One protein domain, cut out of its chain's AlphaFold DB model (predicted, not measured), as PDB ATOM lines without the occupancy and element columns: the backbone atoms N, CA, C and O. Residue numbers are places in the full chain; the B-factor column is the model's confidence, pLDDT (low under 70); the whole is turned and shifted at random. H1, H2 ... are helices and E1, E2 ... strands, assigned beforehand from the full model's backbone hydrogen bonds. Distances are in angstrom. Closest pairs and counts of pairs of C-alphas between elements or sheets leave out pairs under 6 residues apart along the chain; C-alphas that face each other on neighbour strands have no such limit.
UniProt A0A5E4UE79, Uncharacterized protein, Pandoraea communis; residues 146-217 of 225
ATOM      1  N   PHE A 146     197.552 259.626 162.018       94.06
ATOM      2  CA  PHE A 146     196.152 259.473 162.403       94.06
ATOM      3  C   PHE A 146     195.342 260.683 161.941       94.06
ATOM      4  O   PHE A 146     195.687 261.818 162.258       94.06
ATOM      5  N   ASP A 147     194.236 260.426 161.251       90.75
ATOM      6  CA  ASP A 147     193.228 261.428 160.903       90.75
ATOM      7  C   ASP A 147     191.843 260.833 161.162       90.75
ATOM      8  O   ASP A 147     191.357 260.017 160.377       90.75
ATOM      9  N   ALA A 148     191.203 261.256 162.254       92.69
ATOM     10  CA  ALA A 148     189.891 260.770 162.675       92.69
ATOM     11  C   ALA A 148     188.835 260.812 161.553       92.69
ATOM     12  O   ALA A 148     187.985 259.927 161.491       92.69
ATOM     13  N   SER A 149     188.908 261.791 160.642       89.75
ATOM     14  CA  SER A 149     187.944 261.943 159.544       89.75
ATOM     15  C   SER A 149     188.030 260.823 158.500       89.75
ATOM     16  O   SER A 149     187.059 260.548 157.791       89.75
ATOM     17  N   THR A 150     189.179 260.144 158.418       89.25
ATOM     18  CA  THR A 150     189.413 259.039 157.477       89.25
ATOM     19  C   THR A 150     189.047 257.676 158.053       89.25
ATOM     20  O   THR A 150     188.818 256.742 157.285       89.25
ATOM     21  N   TRP A 151     188.984 257.539 159.380       93.94
ATOM     22  CA  TRP A 151     188.782 256.256 160.048       93.94
ATOM     23  C   TRP A 151     187.308 255.970 160.327       93.94
ATOM     24  O   TRP A 151     186.568 256.793 160.865       93.94
ATOM     25  N   ARG A 152     186.893 254.744 160.012       95.06
ATOM     26  CA  ARG A 152     185.546 254.225 160.255       95.06
ATOM     27  C   ARG A 152     185.625 252.949 161.079       95.06
ATOM     28  O   ARG A 152     186.330 252.011 160.707       95.06
ATOM     29  N   VAL A 153     184.881 252.915 162.181       97.88
ATOM     30  CA  VAL A 153     184.708 251.710 163.001       97.88
ATOM     31  C   VAL A 153     183.652 250.828 162.346       97.88
ATOM     32  O   VAL A 153     182.542 251.278 162.074       97.88
ATOM     33  N   LEU A 154     184.013 249.580 162.066       97.69
ATOM     34  CA  LEU A 154     183.149 248.577 161.441       97.69
ATOM     35  C   LEU A 154     182.598 247.581 162.468       97.69
ATOM     36  O   LEU A 154     181.503 247.060 162.284       97.69
ATOM     37  N   ALA A 155     183.337 247.329 163.550       97.75
ATOM     38  CA  ALA A 155     182.863 246.567 164.700       97.75
ATOM     39  C   ALA A 155     183.483 247.114 165.989       97.75
ATOM     40  O   ALA A 155     184.681 247.397 166.029       97.75
ATOM     41  N   ASN A 156     182.666 247.233 167.034       97.75
ATOM     42  CA  ASN A 156     183.089 247.557 168.393       97.75
ATOM     43  C   ASN A 156     182.228 246.753 169.371       97.75
ATOM     44  O   ASN A 156     181.094 247.128 169.658       97.75
ATOM     45  N   ILE A 157     182.750 245.613 169.812       97.06
ATOM     46  CA  ILE A 157     182.118 244.724 170.787       97.06
ATOM     47  C   ILE A 157     183.012 244.722 172.018       97.06
ATOM     48  O   ILE A 157     184.195 244.402 171.909       97.06
ATOM     49  N   ASP A 158     182.438 245.052 173.168       95.75
ATOM     50  CA  ASP A 158     183.076 244.907 174.474       95.75
ATOM     51  C   ASP A 158     182.088 244.193 175.397       95.75
ATOM     52  O   ASP A 158     181.080 244.754 175.824       95.75
ATOM     53  N   GLN A 159     182.332 242.902 175.585       95.25
ATOM     54  CA  GLN A 159     181.561 241.981 176.411       95.25
ATOM     55  C   GLN A 159     182.516 241.271 177.372       95.25
ATOM     56  O   GLN A 159     183.739 241.283 177.196       95.25
ATOM     57  N   ASP A 160     181.975 240.614 178.394       94.56
ATOM     58  CA  ASP A 160     182.785 239.964 179.429       94.56
ATOM     59  C   ASP A 160     183.744 238.910 178.865       94.56
ATOM     60  O   ASP A 160     184.879 238.805 179.328       94.56
ATOM     61  N   ASP A 161     183.360 238.200 177.805       96.19
ATOM     62  CA  ASP A 161     184.141 237.131 177.177       96.19
ATOM     63  C   ASP A 161     184.766 237.508 175.819       96.19
ATOM     64  O   ASP A 161     185.562 236.734 175.273       96.19
ATOM     65  N   LEU A 162     184.457 238.692 175.278       96.94
ATOM     66  CA  LEU A 162     184.903 239.123 173.956       96.94
ATOM     67  C   LEU A 162     185.141 240.632 173.881       96.94
ATOM     68  O   LEU A 162     184.237 241.432 174.089       96.94
ATOM     69  N   VAL A 163     186.337 241.005 173.425       97.56
ATOM     70  CA  VAL A 163     186.581 242.315 172.817       97.56
ATOM     71  C   VAL A 163     186.887 242.127 171.346       97.56
ATOM     72  O   VAL A 163     187.801 241.379 170.990       97.56
ATOM     73  N   LEU A 164     186.143 242.823 170.496       98.12
ATOM     74  CA  LEU A 164     186.404 242.916 169.068       98.12
ATOM     75  C   LEU A 164     186.341 244.378 168.648       98.12
ATOM     76  O   LEU A 164     185.297 245.016 168.748       98.12
ATOM     77  N   PHE A 165     187.442 244.881 168.107       98.56
ATOM     78  CA  PHE A 165     187.490 246.181 167.464       98.56
ATOM     79  C   PHE A 165     188.034 246.018 166.048       98.56
ATOM     80  O   PHE A 165     189.124 245.480 165.845       98.56
ATOM     81  N   PHE A 166     187.265 246.469 165.062       98.31
ATOM     82  CA  PHE A 166     187.663 246.452 163.660       98.31
ATOM     83  C   PHE A 166     187.389 247.817 163.042       98.31
ATOM     84  O   PHE A 166     186.261 248.306 163.092       98.31
ATOM     85  N   ALA A 167     188.415 248.433 162.459       97.56
ATOM     86  CA  ALA A 167     188.307 249.739 161.825       97.56
ATOM     87  C   ALA A 167     189.177 249.828 160.568       97.56
ATOM     88  O   ALA A 167     190.219 249.178 160.461       97.56
ATOM     89  N   VAL A 168     188.748 250.666 159.627       94.38
ATOM     90  CA  VAL A 168     189.460 250.941 158.374       94.38
ATOM     91  C   VAL A 168     189.569 252.451 158.195       94.38
ATOM     92  O   VAL A 168     188.593 253.171 158.400       94.38
ATOM     93  N   GLY A 169     190.749 252.924 157.811       91.38
ATOM     94  CA  GLY A 169     191.036 254.321 157.487       91.38
ATOM     95  C   GLY A 169     192.172 254.394 156.477       91.38
ATOM     96  O   GLY A 169     192.164 253.643 155.507       91.38
ATOM     97  N   ASN A 170     193.193 255.219 156.722       89.12
ATOM     98  CA  ASN A 170     194.445 255.160 155.949       89.12
ATOM     99  C   ASN A 170     195.292 253.899 156.227       89.12
ATOM    100  O   ASN A 170     196.337 253.708 155.612       89.12
ATOM    101  N   GLY A 171     194.812 253.019 157.106       93.12
ATOM    102  CA  GLY A 171     195.277 251.651 157.293       93.12
ATOM    103  C   GLY A 171     194.125 250.748 157.742       93.12
ATOM    104  O   GLY A 171     192.949 251.087 157.607       93.12
ATOM    105  N   VAL A 172     194.463 249.595 158.313       95.56
ATOM    106  CA  VAL A 172     193.500 248.674 158.933       95.56
ATOM    107  C   VAL A 172     193.825 248.497 160.409       95.56
ATOM    108  O   VAL A 172     194.991 248.512 160.792       95.56
ATOM    109  N   ASN A 173     192.812 248.320 161.246       97.88
ATOM    110  CA  ASN A 173     192.963 247.908 162.633       97.88
ATOM    111  C   ASN A 173     192.073 246.701 162.889       97.88
ATOM    112  O   ASN A 173     190.866 246.792 162.686       97.88
ATOM    113  N   PHE A 174     192.661 245.618 163.380       98.19
ATOM    114  CA  PHE A 174     191.934 244.485 163.923       98.19
ATOM    115  C   PHE A 174     192.481 244.147 165.311       98.19
ATOM    116  O   PHE A 174     193.649 243.774 165.463       98.19
ATOM    117  N   TYR A 175     191.624 244.255 166.318       98.50
ATOM    118  CA  TYR A 175     191.886 243.823 167.681       98.50
ATOM    119  C   TYR A 175     190.834 242.813 168.120       98.50
ATOM    120  O   TYR A 175     189.637 243.074 168.061       98.50
ATOM    121  N   TYR A 176     191.307 241.664 168.582       98.44
ATOM    122  CA  TYR A 176     190.496 240.590 169.130       98.44
ATOM    123  C   TYR A 176     191.073 240.167 170.477       98.44
ATOM    124  O   TYR A 176     192.282 239.971 170.601       98.44
ATOM    125  N   HIS A 177     190.216 239.968 171.470       98.19
ATOM    126  CA  HIS A 177     190.563 239.320 172.727       98.19
ATOM    127  C   HIS A 177     189.371 238.489 173.199       98.19
ATOM    128  O   HIS A 177     188.352 239.039 173.606       98.19
ATOM    129  N   GLY A 178     189.487 237.168 173.118       97.69
ATOM    130  CA  GLY A 178     188.389 236.250 173.415       97.69
ATOM    131  C   GLY A 178     188.879 234.851 173.768       97.69
ATOM    132  O   GLY A 178     190.042 234.652 174.137       97.69
ATOM    133  N   ARG A 179     188.009 233.850 173.598       96.88
ATOM    134  CA  ARG A 179     188.313 232.442 173.915       96.88
ATOM    135  C   ARG A 179     189.552 231.869 173.208       96.88
ATOM    136  O   ARG A 179     190.151 230.921 173.708       96.88
ATOM    137  N   PHE A 180     189.940 232.422 172.055       96.44
ATOM    138  CA  PHE A 180     191.085 231.954 171.259       96.44
ATOM    139  C   PHE A 180     192.386 232.730 171.504       96.44
ATOM    140  O   PHE A 180     193.368 232.523 170.788       96.44
ATOM    141  N   GLY A 181     192.401 233.616 172.502       97.56
ATOM    142  CA  GLY A 181     193.556 234.438 172.837       97.56
ATOM    143  C   GLY A 181     193.370 235.909 172.474       97.56
ATOM    144  O   GLY A 181     192.247 236.394 172.333       97.56
ATOM    145  N   GLU A 182     194.491 236.602 172.291       98.06
ATOM    146  CA  GLU A 182     194.565 238.005 171.881       98.06
ATOM    147  C   GLU A 182     195.240 238.120 170.508       98.06
ATOM    148  O   GLU A 182     196.323 237.573 170.304       98.06
ATOM    149  N   ALA A 183     194.639 238.859 169.578       98.12
ATOM    150  CA  ALA A 183     195.236 239.218 168.296       98.12
ATOM    151  C   ALA A 183     195.185 240.738 168.093       98.12
ATOM    152  O   ALA A 183     194.162 241.373 168.337       98.12
ATOM    153  N   LYS A 184     196.296 241.314 167.633       97.81
ATOM    154  CA  LYS A 184     196.455 242.732 167.285       97.81
ATOM    155  C   LYS A 184     197.137 242.806 165.927       97.81
ATOM    156  O   LYS A 184     198.303 242.430 165.812       97.81
ATOM    157  N   ILE A 185     196.403 243.237 164.911       97.62
ATOM    158  CA  ILE A 185     196.843 243.244 163.515       97.62
ATOM    159  C   ILE A 185     196.545 244.622 162.921       97.62
ATOM    160  O   ILE A 185     195.472 245.185 163.141       97.62
ATOM    161  N   GLY A 186     197.488 245.157 162.146       97.25
ATOM    162  CA  GLY A 186     197.343 246.444 161.471       97.25
ATOM    163  C   GLY A 186     197.997 247.580 162.251       97.25
ATOM    164  O   GLY A 186     199.102 247.425 162.760       97.25
ATOM    165  N   TRP A 187     197.325 248.720 162.355       97.31
ATOM    166  CA  TRP A 187     197.779 249.895 163.102       97.31
ATOM    167  C   TRP A 187     196.846 250.146 164.267       97.31
ATOM    168  O   TRP A 187     195.638 250.101 164.070       97.31
ATOM    169  N   LYS A 188     197.374 250.434 165.462       96.69
ATOM    170  CA  LYS A 188     196.657 250.513 166.756       96.69
ATOM    171  C   LYS A 188     195.639 251.670 166.911       96.69
ATOM    172  O   LYS A 188     195.573 252.300 167.963       96.69
ATOM    173  N   ALA A 189     194.823 251.949 165.897       96.88
ATOM    174  CA  ALA A 189     193.742 252.930 165.918       96.88
ATOM    175  C   ALA A 189     192.743 252.731 167.072       96.88
ATOM    176  O   ALA A 189     192.198 253.717 167.551       96.88
ATOM    177  N   TRP A 190     192.551 251.508 167.589       96.50
ATOM    178  CA  TRP A 190     191.689 251.278 168.762       96.50
ATOM    179  C   TRP A 190     192.089 252.135 169.980       96.50
ATOM    180  O   TRP A 190     191.228 252.504 170.767       96.50
ATOM    181  N   ASN A 191     193.370 252.506 170.135       95.81
ATOM    182  CA  ASN A 191     193.809 253.375 171.238       95.81
ATOM    183  C   ASN A 191     193.319 254.825 171.096       95.81
ATOM    184  O   ASN A 191     193.289 255.560 172.083       95.81
ATOM    185  N   TYR A 192     192.913 255.227 169.892       96.50
ATOM    186  CA  TYR A 192     192.274 256.510 169.619       96.50
ATOM    187  C   TYR A 192     190.751 256.459 169.764       96.50
ATOM    188  O   TYR A 192     190.120 257.506 169.707       96.50
ATOM    189  N   TRP A 193     190.140 255.289 169.946       97.12
ATOM    190  CA  TRP A 193     188.692 255.176 170.090       97.12
ATOM    191  C   TRP A 193     188.266 255.357 171.550       97.12
ATOM    192  O   TRP A 193     188.815 254.723 172.449       97.12
ATOM    193  N   LEU A 194     187.272 256.215 171.788       95.44
ATOM    194  CA  LEU A 194     186.699 256.514 173.108       95.44
ATOM    195  C   LEU A 194     185.325 255.853 173.317       95.44
ATOM    196  O   LEU A 194     184.533 256.295 174.142       95.44
ATOM    197  N   GLY A 195     185.006 254.813 172.544       93.50
ATOM    198  CA  GLY A 195     183.736 254.082 172.624       93.50
ATOM    199  C   GLY A 195     182.663 254.610 171.671       93.50
ATOM    200  O   GLY A 195     181.984 253.807 171.033       93.50
ATOM    201  N   SER A 196     182.561 255.932 171.517       94.75
ATOM    202  CA  SER A 196     181.602 256.592 170.611       94.75
ATOM    203  C   SER A 196     182.229 257.598 169.644       94.75
ATOM    204  O   SER A 196     181.603 257.965 168.651       94.75
ATOM    205  N   THR A 197     183.454 258.043 169.916       96.44
ATOM    206  CA  THR A 197     184.165 259.042 169.114       96.44
ATOM    207  C   THR A 197     185.666 258.761 169.093       96.44
ATOM    208  O   THR A 197     186.187 258.013 169.925       96.44
ATOM    209  N   TRP A 198     186.371 259.371 168.146       96.88
ATOM    210  CA  TRP A 198     187.829 259.390 168.117       96.88
ATOM    211  C   TRP A 198     188.374 260.447 169.088       96.88
ATOM    212  O   TRP A 198     187.741 261.476 169.319       96.88
ATOM    213  N   ARG A 199     189.558 260.209 169.657       95.25
ATOM    214  CA  ARG A 199     190.273 261.184 170.492       95.25
ATOM    215  C   ARG A 199     190.544 262.471 169.716       95.25
ATOM    216  O   ARG A 199     190.917 262.426 168.549       95.25
ATOM    217  N   GLU A 200     190.470 263.590 170.429       92.75
ATOM    218  CA  GLU A 200     190.828 264.928 169.933       92.75
ATOM    219  C   GLU A 200     192.287 265.303 170.218       92.75
ATOM    220  O   GLU A 200     192.779 266.319 169.735       92.75
ATOM    221  N   THR A 201     192.996 264.477 170.989       92.12
ATOM    222  CA  THR A 201     194.415 264.662 171.304       92.12
ATOM    223  C   THR A 201     195.238 263.458 170.847       92.12
ATOM    224  O   THR A 201     194.759 262.322 170.966       92.12
ATOM    225  N   PRO A 202     196.493 263.666 170.408       92.00
ATOM    226  CA  PRO A 202     197.353 262.571 169.991       92.00
ATOM    227  C   PRO A 202     197.590 261.546 171.106       92.00
ATOM    228  O   PRO A 202     197.700 261.893 172.284       92.00
ATOM    229  N   TRP A 203     197.715 260.271 170.732       90.19
ATOM    230  CA  TRP A 203     198.288 259.259 171.613       90.19
ATOM    231  C   TRP A 203     199.799 259.232 171.376       90.19
ATOM    232  O   TRP A 203     200.287 258.720 170.365       90.19
ATOM    233  N   GLY A 204     200.529 259.843 172.308       91.62
ATOM    234  CA  GLY A 204     201.966 260.056 172.213       91.62
ATOM    235  C   GLY A 204     202.336 261.462 171.718       91.62
ATOM    236  O   GLY A 204     201.511 262.374 171.739       91.62
ATOM    237  N   PRO A 205     203.592 261.665 171.302       92.88
ATOM    238  CA  PRO A 205     204.128 262.980 170.938       92.88
ATOM    239  C   PRO A 205     203.655 263.512 169.576       92.88
ATOM    240  O   PRO A 205     203.911 264.672 169.260       92.88
ATOM    241  N   ALA A 206     203.001 262.689 168.753       92.88
ATOM    242  CA  ALA A 206     202.498 263.062 167.435       92.88
ATOM    243  C   ALA A 206     201.162 262.368 167.117       92.88
ATOM    244  O   ALA A 206     200.770 261.391 167.755       92.88
ATOM    245  N   TRP A 207     200.462 262.842 166.085       93.31
ATOM    246  CA  TRP A 207     199.288 262.161 165.527       93.31
ATOM    247  C   TRP A 207     199.710 260.950 164.698       93.31
ATOM    248  O   TRP A 207     199.593 260.945 163.477       93.31
ATOM    249  N   GLN A 208     200.253 259.931 165.363       95.19
ATOM    250  CA  GLN A 208     200.690 258.689 164.736       95.19
ATOM    251  C   GLN A 208     200.028 257.475 165.379       95.19
ATOM    252  O   GLN A 208     199.729 257.441 166.575       95.19
ATOM    253  N   ILE A 209     199.813 256.458 164.557       95.44
ATOM    254  CA  ILE A 209     199.274 255.167 164.943       95.44
ATOM    255  C   ILE A 209     200.385 254.141 164.729       95.44
ATOM    256  O   ILE A 209     200.789 253.938 163.583       95.44
ATOM    257  N   PRO A 210     200.889 253.486 165.782       97.06
ATOM    258  CA  PRO A 210     201.931 252.487 165.630       97.06
ATOM    259  C   PRO A 210     201.384 251.237 164.943       97.06
ATOM    260  O   PRO A 210     200.216 250.870 165.126       97.06
ATOM    261  N   VAL A 211     202.249 250.561 164.194       97.19
ATOM    262  CA  VAL A 211     201.951 249.225 163.669       97.19
ATOM    263  C   VAL A 211     201.868 248.197 164.807       97.19
ATOM    264  O   VAL A 211     202.408 248.375 165.899       97.19
ATOM    265  N   CYS A 212     201.134 247.113 164.583       96.12
ATOM    266  CA  CYS A 212     201.088 245.958 165.461       96.12
ATOM    267  C   CYS A 212     200.882 244.668 164.673       96.12
ATOM    268  O   CYS A 212     200.015 244.604 163.809       96.12
ATOM    269  N   ALA A 213     201.641 243.636 165.031       96.38
ATOM    270  CA  ALA A 213     201.495 242.281 164.517       96.38
ATOM    271  C   ALA A 213     201.740 241.297 165.668       96.38
ATOM    272  O   ALA A 213     202.859 240.837 165.900       96.38
ATOM    273  N   THR A 214     200.702 241.031 166.457       95.12
ATOM    274  CA  THR A 214     200.793 240.201 167.662       95.12
ATOM    275  C   THR A 214     199.661 239.190 167.702       95.12
ATOM    276  O   THR A 214     198.504 239.535 167.470       95.12
ATOM    277  N   TYR A 215     199.996 237.957 168.065       96.06
ATOM    278  CA  TYR A 215     199.036 236.929 168.437       96.06
ATOM    279  C   TYR A 215     199.524 236.216 169.699       96.06
ATOM    280  O   TYR A 215     200.675 235.788 169.767       96.06
ATOM    281  N   ASN A 216     198.661 236.112 170.706       96.31
ATOM    282  CA  ASN A 216     198.928 235.407 171.951       96.31
ATOM    283  C   ASN A 216     197.759 234.454 172.270       96.31
ATOM    284  O   ASN A 216     196.747 234.904 172.812       96.31
ATOM    285  N   PRO A 217     197.892 233.142 172.002       96.81
ATOM    286  CA  PRO A 217     196.824 232.160 172.226       96.81
ATOM    287  C   PRO A 217     196.563 231.854 173.712       96.81
ATOM    288  O   PRO A 217     195.586 231.174 174.048       96.81
TER     289      PRO A 217
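Overview. This is residues 146 to 217 of the 225 residues of an uncharacterized protein of Pandoraea communis (UniProt A0A5E4UE79). One gently twisted sheet of five strands makes a slab; the tiny helix H1 just grazes it with residues 189 to 190, and from H1 a wide loop, residues 193 to 210, leads round to the edge strand E5, reaching at Pro 205 beyond the end of the sheet where E5 begins. The printed part has 72 residues, with E1, E2, E3, E4, H1 and E5 along the chain. The sheet's order is E1 - E2 - E3 - E4 - E5, all antiparallel, and the class is mostly strand. It is compact, with a radius of gyration of the C-alphas of 12.0 A and spans of 33 by 24 by 18 A.

Arrangement. Start with E1, residues 152 to 158, an edge strand. It forms a hairpin with E2, residues 163 to 168, at 178 degrees; look for N 154 and O 166, 2.8 A apart. E2 forms a hairpin with E3, residues 172 to 178, with N 165 and O 175 at 2.8 A. E3 forms a hairpin with E4, residues 181 to 187, with N 176 and O 183 at 2.9 A. E1 to E4 are a meander, each strand the antiparallel neighbour of the one before. H1, residues 189 to 192, only grazes the sheet with residues 189 to 190; its closest C-alphas to E3 are those of Asn 173 and Ala 189, 6.1 A apart. H1 is too short for an O i to N i+4 pair; its one O i to N i+3 pair is within range. E5, residues 211 to 216, is antiparallel to E4, with N 184 and O 214 at 2.8 A. E1 and E5 are apart.

Along the chain. Find C-alpha 152 at (185.546, 254.225, 160.255), where E1 begins its 17.2 A. E3 is 19.8 A long and E4 18.7 A. E5 ends at C-alpha 216, (198.928, 235.407, 171.951).

Size, cuts and confidence. The C-alphas of Arg 179 and Pro 205 are the two farthest apart, 34.5 A. The printed part has no cut; the link from H1 to E5 is long, 18 residues. No printed residue is under 70 in pLDDT.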